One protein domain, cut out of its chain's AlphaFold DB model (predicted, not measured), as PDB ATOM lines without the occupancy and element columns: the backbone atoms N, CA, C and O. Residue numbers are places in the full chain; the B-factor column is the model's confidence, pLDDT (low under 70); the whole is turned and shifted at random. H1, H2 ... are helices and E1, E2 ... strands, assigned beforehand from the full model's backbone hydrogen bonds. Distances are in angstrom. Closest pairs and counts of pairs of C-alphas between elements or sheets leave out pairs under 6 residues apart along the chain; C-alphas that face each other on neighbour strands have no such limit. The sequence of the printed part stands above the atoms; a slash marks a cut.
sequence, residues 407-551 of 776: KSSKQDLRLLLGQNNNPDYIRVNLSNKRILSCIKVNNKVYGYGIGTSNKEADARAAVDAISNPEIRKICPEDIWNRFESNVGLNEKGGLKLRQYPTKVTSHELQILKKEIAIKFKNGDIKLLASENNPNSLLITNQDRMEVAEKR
ATOM      1  N   LYS A 407     118.635 152.364 123.249       53.66
ATOM      2  CA  LYS A 407     117.707 152.125 122.126       53.66
ATOM      3  C   LYS A 407     118.286 151.042 121.192       53.66
ATOM      4  O   LYS A 407     117.529 150.386 120.479       53.66
ATOM      5  N   SER A 408     119.605 150.831 121.274       64.69
ATOM      6  CA  SER A 408     120.406 149.799 120.630       64.69
ATOM      7  C   SER A 408     120.625 148.524 121.458       64.69
ATOM      8  O   SER A 408     121.290 147.636 120.954       64.69
ATOM      9  N   SER A 409     120.076 148.326 122.667       72.56
ATOM     10  CA  SER A 409     120.463 147.175 123.517       72.56
ATOM     11  C   SER A 409     120.152 145.828 122.864       72.56
ATOM     12  O   SER A 409     120.857 144.841 123.054       72.56
ATOM     13  N   LYS A 410     119.123 145.804 122.013       78.94
ATOM     14  CA  LYS A 410     118.813 144.675 121.132       78.94
ATOM     15  C   LYS A 410     119.895 144.414 120.089       78.94
ATOM     16  O   LYS A 410     120.176 143.259 119.783       78.94
ATOM     17  N   GLN A 411     120.436 145.483 119.515       77.50
ATOM     18  CA  GLN A 411     121.513 145.442 118.538       77.50
ATOM     19  C   GLN A 411     122.826 145.051 119.216       77.50
ATOM     20  O   GLN A 411     123.509 144.171 118.710       77.50
ATOM     21  N   ASP A 412     123.121 145.611 120.388       75.62
ATOM     22  CA  ASP A 412     124.297 145.293 121.200       75.62
ATOM     23  C   ASP A 412     124.303 143.805 121.576       75.62
ATOM     24  O   ASP A 412     125.287 143.109 121.343       75.62
ATOM     25  N   LEU A 413     123.162 143.274 122.036       82.31
ATOM     26  CA  LEU A 413     122.997 141.844 122.302       82.31
ATOM     27  C   LEU A 413     123.201 140.992 121.040       82.31
ATOM     28  O   LEU A 413     123.820 139.932 121.100       82.31
ATOM     29  N   ARG A 414     122.678 141.431 119.890       82.56
ATOM     30  CA  ARG A 414     122.820 140.703 118.622       82.56
ATOM     31  C   ARG A 414     124.267 140.693 118.132       82.56
ATOM     32  O   ARG A 414     124.726 139.673 117.632       82.56
ATOM     33  N   LEU A 415     124.983 141.802 118.297       78.75
ATOM     34  CA  LEU A 415     126.412 141.893 118.007       78.75
ATOM     35  C   LEU A 415     127.210 140.974 118.938       78.75
ATOM     36  O   LEU A 415     128.062 140.234 118.459       78.75
ATOM     37  N   LEU A 416     126.878 140.960 120.234       78.12
ATOM     38  CA  LEU A 416     127.532 140.129 121.248       78.12
ATOM     39  C   LEU A 416     127.344 138.621 120.995       78.12
ATOM     40  O   LEU A 416     128.270 137.838 121.187       78.12
ATOM     41  N   LEU A 417     126.155 138.199 120.555       81.31
ATOM     42  CA  LEU A 417     125.847 136.798 120.233       81.31
ATOM     43  C   LEU A 417     126.443 136.332 118.890       81.31
ATOM     44  O   LEU A 417     126.598 135.127 118.672       81.31
ATOM     45  N   GLY A 418     126.785 137.270 118.002       75.12
ATOM     46  CA  GLY A 418     127.284 136.988 116.658       75.12
ATOM     47  C   GLY A 418     126.217 136.406 115.718       75.12
ATOM     48  O   GLY A 418     125.021 136.434 115.994       75.12
ATOM     49  N   GLN A 419     126.646 135.869 114.570       72.56
ATOM     50  CA  GLN A 419     125.729 135.357 113.534       72.56
ATOM     51  C   GLN A 419     125.099 133.993 113.873       72.56
ATOM     52  O   GLN A 419     124.072 133.636 113.301       72.56
ATOM     53  N   ASN A 420     125.690 133.239 114.805       69.50
ATOM     54  CA  ASN A 420     125.310 131.846 115.071       69.50
ATOM     55  C   ASN A 420     124.138 131.700 116.051       69.50
ATOM     56  O   ASN A 420     123.486 130.659 116.065       69.50
ATOM     57  N   ASN A 421     123.861 132.718 116.871       80.31
ATOM     58  CA  ASN A 421     122.832 132.661 117.904       80.31
ATOM     59  C   ASN A 421     121.855 133.829 117.752       80.31
ATOM     60  O   ASN A 421     122.233 134.989 117.894       80.31
ATOM     61  N   ASN A 422     120.578 133.520 117.518       82.62
ATOM     62  CA  ASN A 422     119.524 134.526 117.433       82.62
ATOM     63  C   ASN A 422     118.717 134.579 118.744       82.62
ATOM     64  O   ASN A 422     118.221 133.541 119.187       82.62
ATOM     65  N   PRO A 423     118.566 135.761 119.370       87.50
ATOM     66  CA  PRO A 423     117.757 135.912 120.572       87.50
ATOM     67  C   PRO A 423     116.257 135.945 120.249       87.50
ATOM     68  O   PRO A 423     115.783 136.817 119.518       87.50
ATOM     69  N   ASP A 424     115.499 135.043 120.869       87.75
ATOM     70  CA  ASP A 424     114.040 134.992 120.811       87.75
ATOM     71  C   ASP A 424     113.420 135.799 121.955       87.75
ATOM     72  O   ASP A 424     113.606 135.491 123.136       87.75
ATOM     73  N   TYR A 425     112.610 136.802 121.603       88.88
ATOM     74  CA  TYR A 425     111.862 137.608 122.568       88.88
ATOM     75  C   TYR A 425     110.476 137.006 122.818       88.88
ATOM     76  O   TYR A 425     109.681 136.774 121.898       88.88
ATOM     77  N   ILE A 426     110.156 136.770 124.085       87.50
ATOM     78  CA  ILE A 426     108.857 136.260 124.526       87.50
ATOM     79  C   ILE A 426     108.227 137.344 125.390       87.50
ATOM     80  O   ILE A 426     108.793 137.721 126.410       87.50
ATOM     81  N   ARG A 427     107.074 137.858 124.957       88.81
ATOM     82  CA  ARG A 427     106.372 138.960 125.617       88.81
ATOM     83  C   ARG A 427     105.087 138.468 126.253       88.81
ATOM     84  O   ARG A 427     104.369 137.677 125.644       88.81
ATOM     85  N   VAL A 428     104.784 139.000 127.427       86.88
ATOM     86  CA  VAL A 428     103.569 138.723 128.180       86.88
ATOM     87  C   VAL A 428     102.973 140.038 128.660       86.88
ATOM     88  O   VAL A 428     103.655 140.859 129.275       86.88
ATOM     89  N   ASN A 429     101.692 140.248 128.366       85.50
ATOM     90  CA  ASN A 429     100.966 141.419 128.840       85.50
ATOM     91  C   ASN A 429     100.539 141.195 130.294       85.50
ATOM     92  O   ASN A 429      99.868 140.214 130.605       85.50
ATOM     93  N   LEU A 430     100.922 142.113 131.176       80.44
ATOM     94  CA  LEU A 430     100.526 142.137 132.579       80.44
ATOM     95  C   LEU A 430      99.341 143.096 132.785       80.44
ATOM     96  O   LEU A 430      99.015 143.928 131.932       80.44
ATOM     97  N   SER A 431      98.706 143.016 133.955       71.19
ATOM     98  CA  SER A 431      97.728 144.007 134.410       71.19
ATOM     99  C   SER A 431      98.355 145.415 134.470       71.19
ATOM    100  O   SER A 431      99.558 145.575 134.678       71.19
ATOM    101  N   ASN A 432      97.542 146.457 134.252       70.44
ATOM    102  CA  ASN A 432      97.954 147.875 134.230       70.44
ATOM    103  C   ASN A 432      98.847 148.309 133.047       70.44
ATOM    104  O   ASN A 432      99.681 149.196 133.206       70.44
ATOM    105  N   LYS A 433      98.664 147.729 131.848       73.06
ATOM    106  CA  LYS A 433      99.415 148.092 130.620       73.06
ATOM    107  C   LYS A 433     100.940 147.906 130.735       73.06
ATOM    108  O   LYS A 433     101.699 148.529 129.999       73.06
ATOM    109  N   ARG A 434     101.398 147.050 131.651       80.50
ATOM    110  CA  ARG A 434     102.806 146.649 131.761       80.50
ATOM    111  C   ARG A 434     103.057 145.439 130.866       80.50
ATOM    112  O   ARG A 434     102.185 144.592 130.704       80.50
ATOM    113  N   ILE A 435     104.251 145.345 130.300       84.38
ATOM    114  CA  ILE A 435     104.658 144.258 129.408       84.38
ATOM    115  C   ILE A 435     105.925 143.642 129.977       84.38
ATOM    116  O   ILE A 435     106.914 144.340 130.186       84.38
ATOM    117  N   LEU A 436     105.892 142.341 130.235       86.69
ATOM    118  CA  LEU A 436     107.049 141.550 130.631       86.69
ATOM    119  C   LEU A 436     107.647 140.906 129.382       86.69
ATOM    120  O   LEU A 436     106.931 140.263 128.623       86.69
ATOM    121  N   SER A 437     108.945 141.076 129.161       88.56
ATOM    122  CA  SER A 437     109.682 140.443 128.069       88.56
ATOM    123  C   SER A 437     110.820 139.598 128.626       88.56
ATOM    124  O   SER A 437     111.439 139.976 129.621       88.56
ATOM    125  N   CYS A 438     111.108 138.459 128.005       88.88
ATOM    126  CA  CYS A 438     112.294 137.663 128.302       88.88
ATOM    127  C   CYS A 438     113.012 137.214 127.032       88.88
ATOM    128  O   CYS A 438     112.398 137.081 125.970       88.88
ATOM    129  N   ILE A 439     114.307 136.943 127.173       88.19
ATOM    130  CA  ILE A 439     115.195 136.581 126.070       88.19
ATOM    131  C   ILE A 439     115.636 135.142 126.207       88.19
ATOM    132  O   ILE A 439     116.368 134.780 127.130       88.19
ATOM    133  N   LYS A 440     115.222 134.340 125.233       87.56
ATOM    134  CA  LYS A 440     115.625 132.954 125.074       87.56
ATOM    135  C   LYS A 440     116.698 132.862 123.990       87.56
ATOM    136  O   LYS A 440     116.523 133.379 122.894       87.56
ATOM    137  N   VAL A 441     117.786 132.163 124.287       84.81
ATOM    138  CA  VAL A 441     118.781 131.733 123.298       84.81
ATOM    139  C   VAL A 441     118.950 130.230 123.478       84.81
ATOM    140  O   VAL A 441     119.288 129.760 124.569       84.81
ATOM    141  N   ASN A 442     118.676 129.454 122.430       82.31
ATOM    142  CA  ASN A 442     118.632 127.989 122.495       82.31
ATOM    143  C   ASN A 442     117.665 127.514 123.601       82.31
ATOM    144  O   ASN A 442     116.526 127.959 123.627       82.31
ATOM    145  N   ASN A 443     118.075 126.655 124.539       81.81
ATOM    146  CA  ASN A 443     117.202 126.152 125.620       81.81
ATOM    147  C   ASN A 443     117.339 126.919 126.951       81.81
ATOM    148  O   ASN A 443     116.944 126.429 128.010       81.81
ATOM    149  N   LYS A 444     117.912 128.127 126.931       83.56
ATOM    150  CA  LYS A 444     118.155 128.928 128.137       83.56
ATOM    151  C   LYS A 444     117.600 130.338 127.975       83.56
ATOM    152  O   LYS A 444     117.639 130.911 126.890       83.56
ATOM    153  N   VAL A 445     117.083 130.891 129.066       85.56
ATOM    154  CA  VAL A 445     116.646 132.286 129.151       85.56
ATOM    155  C   VAL A 445     117.701 133.059 129.931       85.56
ATOM    156  O   VAL A 445     117.997 132.708 131.072       85.56
ATOM    157  N   TYR A 446     118.279 134.075 129.291       85.56
ATOM    158  CA  TYR A 446     119.441 134.814 129.803       85.56
ATOM    159  C   TYR A 446     119.066 136.090 130.549       85.56
ATOM    160  O   TYR A 446     119.830 136.529 131.402       85.56
ATOM    161  N   GLY A 447     117.892 136.657 130.267       86.50
ATOM    162  CA  GLY A 447     117.419 137.852 130.952       86.50
ATOM    163  C   GLY A 447     115.940 138.125 130.728       86.50
ATOM    164  O   GLY A 447     115.319 137.603 129.791       86.50
ATOM    165  N   TYR A 448     115.367 138.934 131.610       88.06
ATOM    166  CA  TYR A 448     113.976 139.363 131.546       88.06
ATOM    167  C   TYR A 448     113.787 140.784 132.092       88.06
ATOM    168  O   TYR A 448     114.559 141.280 132.905       88.06
ATOM    169  N   GLY A 449     112.743 141.474 131.634       85.25
ATOM    170  CA  GLY A 449     112.492 142.865 131.998       85.25
ATOM    171  C   GLY A 449     111.049 143.296 131.767       85.25
ATOM    172  O   GLY A 449     110.382 142.825 130.847       85.25
ATOM    173  N   ILE A 450     110.555 144.208 132.608       83.12
ATOM    174  CA  ILE A 450     109.204 144.779 132.490       83.12
ATOM    175  C   ILE A 450     109.296 146.195 131.944       83.12
ATOM    176  O   ILE A 450     110.034 146.990 132.512       83.12
ATOM    177  N   GLY A 451     108.514 146.542 130.926       80.50
ATOM    178  CA  GLY A 451     108.374 147.901 130.394       80.50
ATOM    179  C   GLY A 451     106.913 148.339 130.268       80.50
ATOM    180  O   GLY A 451     105.992 147.539 130.420       80.50
ATOM    181  N   THR A 452     106.698 149.620 129.981       76.75
ATOM    182  CA  THR A 452     105.389 150.202 129.630       76.75
ATOM    183  C   THR A 452     105.065 150.059 128.140       76.75
ATOM    184  O   THR A 452     103.919 150.195 127.724       76.75
ATOM    185  N   SER A 453     106.075 149.739 127.324       79.06
ATOM    186  CA  SER A 453     105.946 149.470 125.892       79.06
ATOM    187  C   SER A 453     106.729 148.223 125.482       79.06
ATOM    188  O   SER A 453     107.668 147.811 126.164       79.06
ATOM    189  N   ASN A 454     106.395 147.655 124.318       82.25
ATOM    190  CA  ASN A 454     107.120 146.509 123.749       82.25
ATOM    191  C   ASN A 454     108.617 146.800 123.582       82.25
ATOM    192  O   ASN A 454     109.458 145.946 123.849       82.25
ATOM    193  N   LYS A 455     108.950 148.016 123.126       81.19
ATOM    194  CA  LYS A 455     110.338 148.427 122.887       81.19
ATOM    195  C   LYS A 455     111.120 148.480 124.195       81.19
ATOM    196  O   LYS A 455     112.222 147.952 124.265       81.19
ATOM    197  N   GLU A 456     110.520 149.067 125.222       79.75
ATOM    198  CA  GLU A 456     111.125 149.214 126.540       79.75
ATOM    199  C   GLU A 456     111.290 147.873 127.265       79.75
ATOM    200  O   GLU A 456     112.357 147.601 127.809       79.75
ATOM    201  N   ALA A 457     110.260 147.021 127.249       84.25
ATOM    202  CA  ALA A 457     110.301 145.713 127.895       84.25
ATOM    203  C   ALA A 457     111.416 144.837 127.307       84.25
ATOM    204  O   ALA A 457     112.221 144.267 128.043       84.25
ATOM    205  N   ASP A 458     111.511 144.788 125.978       87.56
ATOM    206  CA  ASP A 458     112.559 144.026 125.306       87.56
ATOM    207  C   ASP A 458     113.956 144.622 125.538       87.56
ATOM    208  O   ASP A 458     114.917 143.876 125.706       87.56
ATOM    209  N   ALA A 459     114.086 145.953 125.544       82.56
ATOM    210  CA  ALA A 459     115.373 146.606 125.770       82.56
ATOM    211  C   ALA A 459     115.907 146.324 127.181       82.56
ATOM    212  O   ALA A 459     117.099 146.065 127.343       82.56
ATOM    213  N   ARG A 460     115.015 146.306 128.180       82.38
ATOM    214  CA  ARG A 460     115.308 145.915 129.567       82.38
ATOM    215  C   ARG A 460     115.718 144.450 129.677       82.38
ATOM    216  O   ARG A 460     116.678 144.145 130.373       82.38
ATOM    217  N   ALA A 461     115.018 143.560 128.977       87.25
ATOM    218  CA  ALA A 461     115.376 142.146 128.943       87.25
ATOM    219  C   ALA A 461     116.751 141.913 128.287       87.25
ATOM    220  O   ALA A 461     117.482 141.019 128.705       87.25
ATOM    221  N   ALA A 462     117.123 142.732 127.293       87.06
ATOM    222  CA  ALA A 462     118.416 142.656 126.608       87.06
ATOM    223  C   ALA A 462     119.576 143.093 127.497       87.06
ATOM    224  O   ALA A 462     120.583 142.394 127.559       87.06
ATOM    225  N   VAL A 463     119.420 144.194 128.234       82.56
ATOM    226  CA  VAL A 463     120.433 144.644 129.200       82.56
ATOM    227  C   VAL A 463     120.661 143.591 130.287       82.56
ATOM    228  O   VAL A 463     121.809 143.274 130.604       82.56
ATOM    229  N   ASP A 464     119.585 142.991 130.797       85.38
ATOM    230  CA  ASP A 464     119.672 141.930 131.801       85.38
ATOM    231  C   ASP A 464     120.389 140.678 131.264       85.38
ATOM    232  O   ASP A 464     121.227 140.095 131.948       85.38
ATOM    233  N   ALA A 465     120.129 140.312 130.003       87.25
ATOM    234  CA  ALA A 465     120.803 139.197 129.344       87.25
ATOM    235  C   ALA A 465     122.309 139.446 129.146       87.25
ATOM    236  O   ALA A 465     123.107 138.548 129.399       87.25
ATOM    237  N   ILE A 466     122.706 140.655 128.734       84.88
ATOM    238  CA  ILE A 466     124.119 141.036 128.547       84.88
ATOM    239  C   ILE A 466     124.879 141.046 129.887       84.88
ATOM    240  O   ILE A 466     126.049 140.668 129.953       84.88
ATOM    241  N   SER A 467     124.197 141.434 130.965       82.62
ATOM    242  CA  SER A 467     124.763 141.473 132.320       82.62
ATOM    243  C   SER A 467     124.884 140.081 132.963       82.62
ATOM    244  O   SER A 467     125.435 139.943 134.058       82.62
ATOM    245  N   ASN A 468     124.360 139.036 132.312       85.50
ATOM    246  CA  ASN A 468     124.389 137.671 132.819       85.50
ATOM    247  C   ASN A 468     125.726 136.985 132.475       85.50
ATOM    248  O   ASN A 468     126.032 136.825 131.293       85.50
ATOM    249  N   PRO A 469     126.507 136.498 133.458       83.94
ATOM    250  CA  PRO A 469     127.813 135.880 133.195       83.94
ATOM    251  C   PRO A 469     127.742 134.623 132.322       83.94
ATOM    252  O   PRO A 469     128.685 134.299 131.603       83.94
ATOM    253  N   GLU A 470     126.616 133.910 132.334       84.69
ATOM    254  CA  GLU A 470     126.444 132.704 131.524       84.69
ATOM    255  C   GLU A 470     126.368 133.001 130.021       84.69
ATOM    256  O   GLU A 470     126.603 132.093 129.221       84.69
ATOM    257  N   ILE A 471     126.066 134.245 129.621       84.81
ATOM    258  CA  ILE A 471     125.994 134.615 128.204       84.81
ATOM    259  C   ILE A 471     127.368 134.544 127.532       84.81
ATOM    260  O   ILE A 471     127.455 134.148 126.371       84.81
ATOM    261  N   ARG A 472     128.449 134.788 128.294       84.19
ATOM    262  CA  ARG A 472     129.841 134.687 127.834       84.19
ATOM    263  C   ARG A 472     130.143 133.346 127.167       84.19
ATOM    264  O   ARG A 472     130.879 133.307 126.193       84.19
ATOM    265  N   LYS A 473     129.537 132.253 127.644       84.75
ATOM    266  CA  LYS A 473     129.757 130.890 127.119       84.75
ATOM    267  C   LYS A 473     129.235 130.685 125.692       84.75
ATOM    268  O   LYS A 473     129.566 129.684 125.068       84.75
ATOM    269  N   ILE A 474     128.361 131.571 125.219       84.31
ATOM    270  CA  ILE A 474     127.718 131.494 123.900       84.31
ATOM    271  C   ILE A 474     128.284 132.552 122.939       84.31
ATOM    272  O   ILE A 474     128.126 132.432 121.723       84.31
ATOM    273  N   CYS A 475     128.955 133.570 123.474       82.25
ATOM    274  CA  CYS A 475     129.529 134.665 122.711       82.25
ATOM    275  C   CYS A 475     130.917 134.302 122.154       82.25
ATOM    276  O   CYS A 475     131.698 133.653 122.852       82.25
ATOM    277  N   PRO A 476     131.269 134.744 120.932       83.69
ATOM    278  CA  PRO A 476     132.640 134.647 120.433       83.69
ATOM    279  C   PRO A 476     133.618 135.424 121.330       83.69
ATOM    280  O   PRO A 476     133.348 136.580 121.667       83.69
ATOM    281  N   GLU A 477     134.759 134.819 121.679       82.38
ATOM    282  CA  GLU A 477     135.743 135.413 122.604       82.38
ATOM    283  C   GLU A 477     136.258 136.778 122.123       82.38
ATOM    284  O   GLU A 477     136.312 137.726 122.905       82.38
ATOM    285  N   ASP A 478     136.534 136.923 120.824       74.69
ATOM    286  CA  ASP A 478     137.019 138.180 120.237       74.69
ATOM    287  C   ASP A 478     136.037 139.342 120.422       74.69
ATOM    288  O   ASP A 478     136.435 140.485 120.649       74.69
ATOM    289  N   ILE A 479     134.736 139.059 120.312       72.56
ATOM    290  CA  ILE A 479     133.681 140.063 120.466       72.56
ATOM    291  C   ILE A 479     133.503 140.380 121.947       72.56
ATOM    292  O   ILE A 479     133.436 141.552 122.312       72.56
ATOM    293  N   TRP A 480     133.476 139.353 122.799       76.62
ATOM    294  CA  TRP A 480     133.362 139.520 124.244       76.62
ATOM    295  C   TRP A 480     134.467 140.424 124.796       76.62
ATOM    296  O   TRP A 480     134.171 141.402 125.479       76.62
ATOM    297  N   ASN A 481     135.720 140.168 124.415       74.88
ATOM    298  CA  ASN A 481     136.876 140.929 124.888       74.88
ATOM    299  C   ASN A 481     136.803 142.419 124.502       74.88
ATOM    300  O   ASN A 481     137.200 143.273 125.291       74.88
ATOM    301  N   ARG A 482     136.239 142.757 123.328       67.31
ATOM    302  CA  ARG A 482     136.010 144.157 122.908       67.31
ATOM    303  C   ARG A 482     134.943 144.863 123.742       67.31
ATOM    304  O   ARG A 482     135.046 146.061 123.992       67.31
ATOM    305  N   PHE A 483     133.888 144.153 124.133       66.50
ATOM    306  CA  PHE A 483     132.870 144.718 125.020       66.50
ATOM    307  C   PHE A 483     133.403 144.860 126.447       66.50
ATOM    308  O   PHE A 483     133.178 145.887 127.085       66.50
ATOM    309  N   GLU A 484     134.153 143.868 126.923       74.31
ATOM    310  CA  GLU A 484     134.787 143.872 128.239       74.31
ATOM    311  C   GLU A 484     135.781 145.029 128.392       74.31
ATOM    312  O   GLU A 484     135.717 145.739 129.392       74.31
ATOM    313  N   SER A 485     136.623 145.297 127.387       62.88
ATOM    314  CA  SER A 485     137.579 146.414 127.431       62.88
ATOM    315  C   SER A 485     136.908 147.785 127.534       62.88
ATOM    316  O   SER A 485     137.492 148.713 128.086       62.88
ATOM    317  N   ASN A 486     135.688 147.918 127.006       62.50
ATOM    318  CA  ASN A 486     134.964 149.188 126.960       62.50
ATOM    319  C   ASN A 486     134.050 149.402 128.175       62.50
ATOM    320  O   ASN A 486     133.890 150.530 128.634       62.50
ATOM    321  N   VAL A 487     133.407 148.338 128.666       65.31
ATOM    322  CA  VAL A 487     132.341 148.415 129.684       65.31
ATOM    323  C   VAL A 487     132.801 147.882 131.045       65.31
ATOM    324  O   VAL A 487     132.291 148.307 132.082       65.31
ATOM    325  N   GLY A 488     133.782 146.978 131.067       71.75
ATOM    326  CA  GLY A 488     134.203 146.242 132.256       71.75
ATOM    327  C   GLY A 488     133.211 145.155 132.686       71.75
ATOM    328  O   GLY A 488     132.111 145.024 132.138       71.75
ATOM    329  N   LEU A 489     133.601 144.367 133.692       78.12
ATOM    330  CA  LEU A 489     132.783 143.295 134.268       78.12
ATOM    331  C   LEU A 489     132.150 143.705 135.605       78.12
ATOM    332  O   LEU A 489     132.687 144.528 136.349       78.12
ATOM    333  N   ASN A 490     130.987 143.132 135.905       77.62
ATOM    334  CA  ASN A 490     130.379 143.161 137.230       77.62
ATOM    335  C   ASN A 490     131.004 142.095 138.148       77.62
ATOM    336  O   ASN A 490     131.773 141.240 137.711       77.62
ATOM    337  N   GLU A 491     130.635 142.117 139.431       75.75
ATOM    338  CA  GLU A 491     131.166 141.196 140.451       75.75
ATOM    339  C   GLU A 491     130.870 139.716 140.151       75.75
ATOM    340  O   GLU A 491     131.560 138.826 140.639       75.75
ATOM    341  N   LYS A 492     129.856 139.441 139.318       72.50
ATOM    342  CA  LYS A 492     129.459 138.088 138.908       72.50
ATOM    343  C   LYS A 492     130.089 137.632 137.585       72.50
ATOM    344  O   LYS A 492     129.848 136.494 137.188       72.50
ATOM    345  N   GLY A 493     130.881 138.473 136.912       73.31
ATOM    346  CA  GLY A 493     131.581 138.151 135.659       73.31
ATOM    347  C   GLY A 493     130.788 138.377 134.359       73.31
ATOM    348  O   GLY A 493     131.207 137.897 133.308       73.31
ATOM    349  N   GLY A 494     129.648 139.069 134.410       79.06
ATOM    350  CA  GLY A 494     128.925 139.609 133.250       79.06
ATOM    351  C   GLY A 494     129.322 141.061 132.949       79.06
ATOM    352  O   GLY A 494     130.028 141.684 133.737       79.06
ATOM    353  N   LEU A 495     128.889 141.623 131.817       75.94
ATOM    354  CA  LEU A 495     129.242 143.001 131.445       75.94
ATOM    355  C   LEU A 495     128.565 144.022 132.375       75.94
ATOM    356  O   LEU A 495     127.377 143.907 132.680       75.94
ATOM    357  N   LYS A 496     129.314 145.039 132.817       74.50
ATOM    358  CA  LYS A 496     128.881 146.032 133.814       74.50
ATOM    359  C   LYS A 496     127.958 147.096 133.215       74.50
ATOM    360  O   LYS A 496     128.316 148.265 133.081       74.50
ATOM    361  N   LEU A 497     126.735 146.705 132.874       68.75
ATOM    362  CA  LEU A 497     125.700 147.634 132.428       68.75
ATOM    363  C   LEU A 497     124.842 148.086 133.612       68.75
ATOM    364  O   LEU A 497     124.239 147.279 134.316       68.75
ATOM    365  N   ARG A 498     124.760 149.404 133.830       57.53
ATOM    366  CA  ARG A 498     123.853 149.967 134.838       57.53
ATOM    367  C   ARG A 498     122.413 149.819 134.352       57.53
ATOM    368  O   ARG A 498     122.019 150.455 133.379       57.53
ATOM    369  N   GLN A 499     121.621 149.016 135.055       60.66
ATOM    370  CA  GLN A 499     120.179 148.913 134.852       60.66
ATOM    371  C   GLN A 499     119.452 149.296 136.140       60.66
ATOM    372  O   GLN A 499     119.885 148.944 137.234       60.66
ATOM    373  N   TYR A 500     118.312 149.984 136.023       54.03
ATOM    374  CA  TYR A 500     117.403 150.100 137.161       54.03
ATOM    375  C   TYR A 500     116.857 148.718 137.532       54.03
ATOM    376  O   TYR A 500     116.387 148.007 136.639       54.03
ATOM    377  N   PRO A 501     116.843 148.347 138.824       55.22
ATOM    378  CA  PRO A 501     116.316 147.063 139.250       55.22
ATOM    379  C   PRO A 501     114.827 146.980 138.905       55.22
ATOM    380  O   PRO A 501     113.970 147.580 139.558       55.22
ATOM    381  N   THR A 502     114.493 146.215 137.870       58.84
ATOM    382  CA  THR A 502     113.112 145.823 137.604       58.84
ATOM    383  C   THR A 502     112.779 144.657 138.512       58.84
ATOM    384  O   THR A 502     112.942 143.507 138.122       58.84
ATOM    385  N   LYS A 503     112.314 144.942 139.732       63.03
ATOM    386  CA  LYS A 503     111.798 143.897 140.621       63.03
ATOM    387  C   LYS A 503     110.595 143.228 139.953       63.03
ATOM    388  O   LYS A 503     109.497 143.784 139.944       63.03
ATOM    389  N   VAL A 504     110.817 142.053 139.376       72.69
ATOM    390  CA  VAL A 504     109.750 141.172 138.903       72.69
ATOM    391  C   VAL A 504     109.282 140.339 140.085       72.69
ATOM    392  O   VAL A 504     110.078 139.686 140.761       72.69
ATOM    393  N   THR A 505     107.987 140.389 140.360       78.06
ATOM    394  CA  THR A 505     107.387 139.624 141.454       78.06
ATOM    395  C   THR A 505     107.349 138.131 141.122       78.06
ATOM    396  O   THR A 505     107.286 137.731 139.958       78.06
ATOM    397  N   SER A 506     107.311 137.279 142.149       75.31
ATOM    398  CA  SER A 506     107.165 135.828 141.963       75.31
ATOM    399  C   SER A 506     105.894 135.466 141.184       75.31
ATOM    400  O   SER A 506     105.892 134.500 140.429       75.31
ATOM    401  N   HIS A 507     104.826 136.262 141.313       78.75
ATOM    402  CA  HIS A 507     103.584 136.071 140.563       78.75
ATOM    403  C   HIS A 507     103.753 136.356 139.061       78.75
ATOM    404  O   HIS A 507     103.347 135.544 138.230       78.75
ATOM    405  N   GLU A 508     104.407 137.463 138.702       82.12
ATOM    406  CA  GLU A 508     104.711 137.813 137.305       82.12
ATOM    407  C   GLU A 508     105.639 136.771 136.651       82.12
ATOM    408  O   GLU A 508     105.448 136.412 135.489       82.12
ATOM    409  N   LEU A 509     106.583 136.204 137.411       79.56
ATOM    410  CA  LEU A 509     107.426 135.093 136.954       79.56
ATOM    411  C   LEU A 509     106.638 133.799 136.701       79.56
ATOM    412  O   LEU A 509     106.944 133.077 135.755       79.56
ATOM    413  N   GLN A 510     105.606 133.501 137.496       78.62
ATOM    414  CA  GLN A 510     104.732 132.344 137.251       78.62
ATOM    415  C   GLN A 510     103.866 132.529 136.000       78.62
ATOM    416  O   GLN A 510     103.637 131.575 135.256       78.62
ATOM    417  N   ILE A 511     103.415 133.756 135.734       82.31
ATOM    418  CA  ILE A 511     102.725 134.104 134.485       82.31
ATOM    419  C   ILE A 511     103.664 133.877 133.291       82.31
ATOM    420  O   ILE A 511     103.286 133.219 132.322       82.31
ATOM    421  N   LEU A 512     104.915 134.336 133.393       81.12
ATOM    422  CA  LEU A 512     105.934 134.108 132.371       81.12
ATOM    423  C   LEU A 512     106.217 132.615 132.157       81.12
ATOM    424  O   LEU A 512     106.286 132.164 131.016       81.12
ATOM    425  N   LYS A 513     106.328 131.832 133.240       80.06
ATOM    426  CA  LYS A 513     106.526 130.374 133.185       80.06
ATOM    427  C   LYS A 513     105.433 129.691 132.360       80.06
ATOM    428  O   LYS A 513     105.747 128.873 131.497       80.06
ATOM    429  N   LYS A 514     104.167 130.051 132.594       78.44
ATOM    430  CA  LYS A 514     103.022 129.504 131.850       78.44
ATOM    431  C   LYS A 514     103.086 129.852 130.365       78.44
ATOM    432  O   LYS A 514     102.894 128.970 129.536       78.44
ATOM    433  N   GLU A 515     103.418 131.093 130.020       81.44
ATOM    434  CA  GLU A 515     103.505 131.491 128.610       81.44
ATOM    435  C   GLU A 515     104.677 130.847 127.864       81.44
ATOM    436  O   GLU A 515     104.539 130.424 126.715       81.44
ATOM    437  N   ILE A 516     105.825 130.684 128.523       78.25
ATOM    438  CA  ILE A 516     106.955 129.952 127.941       78.25
ATOM    439  C   ILE A 516     106.575 128.479 127.702       78.25
ATOM    440  O   ILE A 516     106.901 127.936 126.644       78.25
ATOM    441  N   ALA A 517     105.860 127.854 128.644       76.38
ATOM    442  CA  ALA A 517     105.372 126.480 128.518       76.38
ATOM    443  C   ALA A 517     104.371 126.304 127.360       76.38
ATOM    444  O   ALA A 517     104.415 125.291 126.668       76.38
ATOM    445  N   ILE A 518     103.513 127.299 127.101       74.62
ATOM    446  CA  ILE A 518     102.561 127.281 125.977       74.62
ATOM    447  C   ILE A 518     103.285 127.435 124.632       74.62
ATOM    448  O   ILE A 518     102.939 126.769 123.654       74.62
ATOM    449  N   LYS A 519     104.280 128.327 124.559       72.81
ATOM    450  CA  LYS A 519     104.924 128.709 123.295       72.81
ATOM    451  C   LYS A 519     105.918 127.663 122.773       72.81
ATOM    452  O   LYS A 519     106.099 127.567 121.562       72.81
ATOM    453  N   PHE A 520     106.549 126.871 123.647       71.62
ATOM    454  CA  PHE A 520     107.559 125.878 123.251       71.62
ATOM    455  C   PHE A 520     107.176 124.455 123.660       71.62
ATOM    456  O   PHE A 520     107.186 124.104 124.837       71.62
ATOM    457  N   LYS A 521     106.913 123.609 122.657       58.66
ATOM    458  CA  LYS A 521     106.424 122.236 122.860       58.66
ATOM    459  C   LYS A 521     107.497 121.237 123.322       58.66
ATOM    460  O   LYS A 521     107.153 120.298 124.022       58.66
ATOM    461  N   ASN A 522     108.784 121.464 123.016       58.59
ATOM    462  CA  ASN A 522     109.859 120.485 123.262       58.59
ATOM    463  C   ASN A 522     111.044 121.076 124.056       58.59
ATOM    464  O   ASN A 522     111.436 122.217 123.807       58.59
ATOM    465  N   GLY A 523     111.630 120.277 124.962       61.06
ATOM    466  CA  GLY A 523     112.938 120.488 125.618       61.06
ATOM    467  C   GLY A 523     112.936 121.433 126.824       61.06
ATOM    468  O   GLY A 523     112.356 122.510 126.735       61.06
ATOM    469  N   ASP A 524     113.595 121.061 127.930       70.81
ATOM    470  CA  ASP A 524     113.636 121.832 129.188       70.81
ATOM    471  C   ASP A 524     114.191 123.249 128.997       70.81
ATOM    472  O   ASP A 524     115.181 123.452 128.295       70.81
ATOM    473  N   ILE A 525     113.555 124.241 129.634       76.25
ATOM    474  CA  ILE A 525     113.975 125.647 129.548       76.25
ATOM    475  C   ILE A 525     114.411 126.121 130.931       76.25
ATOM    476  O   ILE A 525     113.624 126.099 131.878       76.25
ATOM    477  N   LYS A 526     115.663 126.573 131.040       76.56
ATOM    478  CA  LYS A 526     116.229 127.115 132.282       76.56
ATOM    479  C   LYS A 526     116.332 128.638 132.205       76.56
ATOM    480  O   LYS A 526     117.054 129.161 131.358       76.56
ATOM    481  N   LEU A 527     115.635 129.334 133.099       76.94
ATOM    482  CA  LEU A 527     115.836 130.752 133.390       76.94
ATOM    483  C   LEU A 527     117.050 130.893 134.304       76.94
ATOM    484  O   LEU A 527     117.094 130.321 135.396       76.94
ATOM    485  N   LEU A 528     118.040 131.635 133.825       76.94
ATOM    486  CA  LEU A 528     119.280 131.903 134.534       76.94
ATOM    487  C   LEU A 528     119.105 133.143 135.410       76.94
ATOM    488  O   LEU A 528     118.557 134.144 134.960       76.94
ATOM    489  N   ALA A 529     119.574 133.065 136.654       70.00
ATOM    490  CA  ALA A 529     119.623 134.227 137.530       70.00
ATOM    491  C   ALA A 529     120.703 135.202 137.040       70.00
ATOM    492  O   ALA A 529     121.770 134.776 136.595       70.00
ATOM    493  N   SER A 530     120.433 136.497 137.152       68.94
ATOM    494  CA  SER A 530     121.391 137.575 136.911       68.94
ATOM    495  C   SER A 530     121.631 138.370 138.203       68.94
ATOM    496  O   SER A 530     121.098 138.058 139.272       68.94
ATOM    497  N   GLU A 531     122.479 139.393 138.139       64.69
ATOM    498  CA  GLU A 531     122.642 140.359 139.230       64.69
ATOM    499  C   GLU A 531     121.363 141.173 139.478       64.69
ATOM    500  O   GLU A 531     120.940 141.315 140.624       64.69
ATOM    501  N   ASN A 532     120.703 141.618 138.407       65.06
ATOM    502  CA  ASN A 532     119.489 142.435 138.482       65.06
ATOM    503  C   ASN A 532     118.240 141.603 138.819       65.06
ATOM    504  O   ASN A 532     117.242 142.140 139.302       65.06
ATOM    505  N   ASN A 533     118.300 140.293 138.572       71.44
ATOM    506  CA  ASN A 533     117.176 139.372 138.621       71.44
ATOM    507  C   ASN A 533     117.595 138.032 139.265       71.44
ATOM    508  O   ASN A 533     118.027 137.109 138.572       71.44
ATOM    509  N   PRO A 534     117.457 137.877 140.596       63.03
ATOM    510  CA  PRO A 534     118.030 136.741 141.327       63.03
ATOM    511  C   PRO A 534     117.266 135.416 141.159       63.03
ATOM    512  O   PRO A 534     117.758 134.364 141.564       63.03
ATOM    513  N   ASN A 535     116.061 135.439 140.586       67.88
ATOM    514  CA  ASN A 535     115.182 134.274 140.546       67.88
ATOM    515  C   ASN A 535     115.481 133.389 139.327       67.88
ATOM    516  O   ASN A 535     115.085 133.704 138.206       67.88
ATOM    517  N   SER A 536     116.122 132.240 139.550       67.75
ATOM    518  CA  SER A 536     116.225 131.180 138.541       67.75
ATOM    519  C   SER A 536     114.983 130.291 138.544       67.75
ATOM    520  O   SER A 536     114.489 129.918 139.608       67.75
ATOM    521  N   LEU A 537     114.515 129.882 137.368       65.75
ATOM    522  CA  LEU A 537     113.338 129.026 137.202       65.75
ATOM    523  C   LEU A 537     113.633 127.926 136.187       65.75
ATOM    524  O   LEU A 537     114.118 128.198 135.093       65.75
ATOM    525  N   LEU A 538     113.325 126.679 136.531       70.88
ATOM    526  CA  LEU A 538     113.366 125.566 135.587       70.88
ATOM    527  C   LEU A 538     111.939 125.258 135.133       70.88
ATOM    528  O   LEU A 538     111.034 125.129 135.958       70.88
ATOM    529  N   ILE A 539     111.745 125.170 133.821       70.69
ATOM    530  CA  ILE A 539     110.477 124.782 133.205       70.69
ATOM    531  C   ILE A 539     110.651 123.369 132.672       70.69
ATOM    532  O   ILE A 539     111.176 123.171 131.567       70.69
ATOM    533  N   THR A 540     110.224 122.416 133.494       71.31
ATOM    534  CA  THR A 540     110.299 120.981 133.211       71.31
ATOM    535  C   THR A 540     109.198 120.552 132.243       71.31
ATOM    536  O   THR A 540     108.208 121.264 132.055       71.31
ATOM    537  N   ASN A 541     109.336 119.373 131.638       65.81
ATOM    538  CA  ASN A 541     108.257 118.775 130.846       65.81
ATOM    539  C   ASN A 541     106.984 118.507 131.677       65.81
ATOM    540  O   ASN A 541     105.887 118.631 131.142       65.81
ATOM    541  N   GLN A 542     107.112 118.234 132.982       65.88
ATOM    542  CA  GLN A 542     105.965 118.026 133.877       65.88
ATOM    543  C   GLN A 542     105.116 119.297 134.027       65.88
ATOM    544  O   GLN A 542     103.899 119.252 133.877       65.88
ATOM    545  N   ASP A 543     105.762 120.455 134.205       65.56
ATOM    546  CA  ASP A 543     105.072 121.751 134.263       65.56
ATOM    547  C   ASP A 543     104.287 122.058 132.974       65.56
ATOM    548  O   ASP A 543     103.295 122.785 132.993       65.56
ATOM    549  N   ARG A 544     104.744 121.532 131.830       69.06
ATOM    550  CA  ARG A 544     104.083 121.721 130.529       69.06
ATOM    551  C   ARG A 544     102.880 120.817 130.375       69.06
ATOM    552  O   ARG A 544     101.865 121.289 129.875       69.06
ATOM    553  N   MET A 545     102.994 119.565 130.821       66.00
ATOM    554  CA  MET A 545     101.875 118.624 130.863       66.00
ATOM    555  C   MET A 545     100.741 119.189 131.715       66.00
ATOM    556  O   MET A 545      99.618 119.259 131.240       66.00
ATOM    557  N   GLU A 546     101.037 119.749 132.891       73.50
ATOM    558  CA  GLU A 546     100.017 120.383 133.739       73.50
ATOM    559  C   GLU A 546      99.339 121.602 133.086       73.50
ATOM    560  O   GLU A 546      98.149 121.854 133.295       73.50
ATOM    561  N   VAL A 547     100.086 122.404 132.317       71.56
ATOM    562  CA  VAL A 547      99.531 123.564 131.596       71.56
ATOM    563  C   VAL A 547      98.708 123.117 130.384       71.56
ATOM    564  O   VAL A 547      97.666 123.717 130.117       71.56
ATOM    565  N   ALA A 548      99.146 122.072 129.679       66.06
ATOM    566  CA  ALA A 548      98.419 121.461 128.571       66.06
ATOM    567  C   ALA A 548      97.119 120.808 129.058       66.06
ATOM    568  O   ALA A 548      96.061 121.148 128.548       66.06
ATOM    569  N   GLU A 549      97.166 120.005 130.121       69.94
ATOM    570  CA  GLU A 549      95.993 119.383 130.746       69.94
ATOM    571  C   GLU A 549      94.999 120.424 131.259       69.94
ATOM    572  O   GLU A 549      93.800 120.296 131.031       69.94
ATOM    573  N   LYS A 550      95.463 121.510 131.895       71.44
ATOM    574  CA  LYS A 550      94.570 122.608 132.301       71.44
ATOM    575  C   LYS A 550      93.927 123.293 131.102       71.44
ATOM    576  O   LYS A 550      92.740 123.597 131.152       71.44
ATOM    577  N   ARG A 551      94.677 123.531 130.026       66.19
ATOM    578  CA  ARG A 551      94.137 124.109 128.792       66.19
ATOM    579  C   ARG A 551      93.109 123.179 128.149       66.19
ATOM    580  O   ARG A 551      92.037 123.651 127.788       66.19
TER     581      ARG A 551
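What this domain is: This is residues 407 to 551 of the 776 residues of the protein "RNase III domain-containing protein" of Pichia kudriavzevii (UniProt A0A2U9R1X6). A twisted sheet of five strands curls round helix H5 on one face and has H2 packed on the other; H1 packs on H2, and H4 and H6 lie at opposite ends of the long axis. The printed part has 145 residues, with six named helices and five named strands in the order H1 E1 E2 E3 H2 H3 H4 H5 E4 E5 H6. The mixed sheet runs E1 E2 E3 E4 E5, with only E3 and E4 parallel, and the class is mixed, helices and strands. The whole is compact, with a radius of gyration of the C-alphas of 15.0 A, and only just elongated, spanning 49 by 32 by 25 A.

Where its parts are: Find C-alpha 409 at (120.463, 147.175, 123.517); from there H1 runs to residue 417. Next come E1, residues 424 to 429, 16.6 A, E2, residues 435 to 441, 19.8 A, and E3, residues 444 to 451, 21.5 A. H2 is residues 454 to 466, 18.5 A; H3 is 469 to 473; H4 is 477 to 487, 15.2 A. Look for C-alpha 506 at (107.165, 135.828, 141.963), where H5 begins, reaching residue 519 after 20.1 A. E4 is residues 525 to 527, E5 537 to 539, and H6 541 to 551, ending at C-alpha (94.137, 124.109, 128.792).

How they stand to each other: E1, E2 and E3 make a meander, each strand the antiparallel neighbour of the one before; check N 426 and O 438, 2.9 A, and N 437 and O 449, 2.8 A. E3 and E4 are parallel, with N 445 and O 526 at 2.9 A, and form a strand-helix-strand unit with H2 to H5 between them. The hairpin E4 and E5 has N 527 and O 537 at 2.8 A. H2 lies over E2 and E3 at a height of 5.5 A over the sheet, and H5 is on the opposite face: three layers, helices on both faces. H3 only grazes the sheet with residues 469 to 471. H1 touches H2 at Ser 409 and Ala 459, C-alphas 5.6 A apart, and H4 at Leu 416 and Ile 479, 6.2 A. H6 touches H5 about perpendicular, at 85 degrees; their closest C-alphas are those of Ala 517 and Arg 544, 5.3 A. Every O i to N i+4 pair is within hydrogen-bond range in H1, H2, H5 and H6; H4 has 5 of 7, and H3 0 of 1 beside 2 of 2 O i to N i+3 pairs.

The domain as a whole: The C-alphas of Ser 485 and Glu 549, the two farthest apart, are 49.7 A apart. The printed part has no cut, and the link from H4 to H5 is long, 18 residues. Mean pLDDT of the printed part is 76.3; 33 residues are under 70, among them 497 to 503.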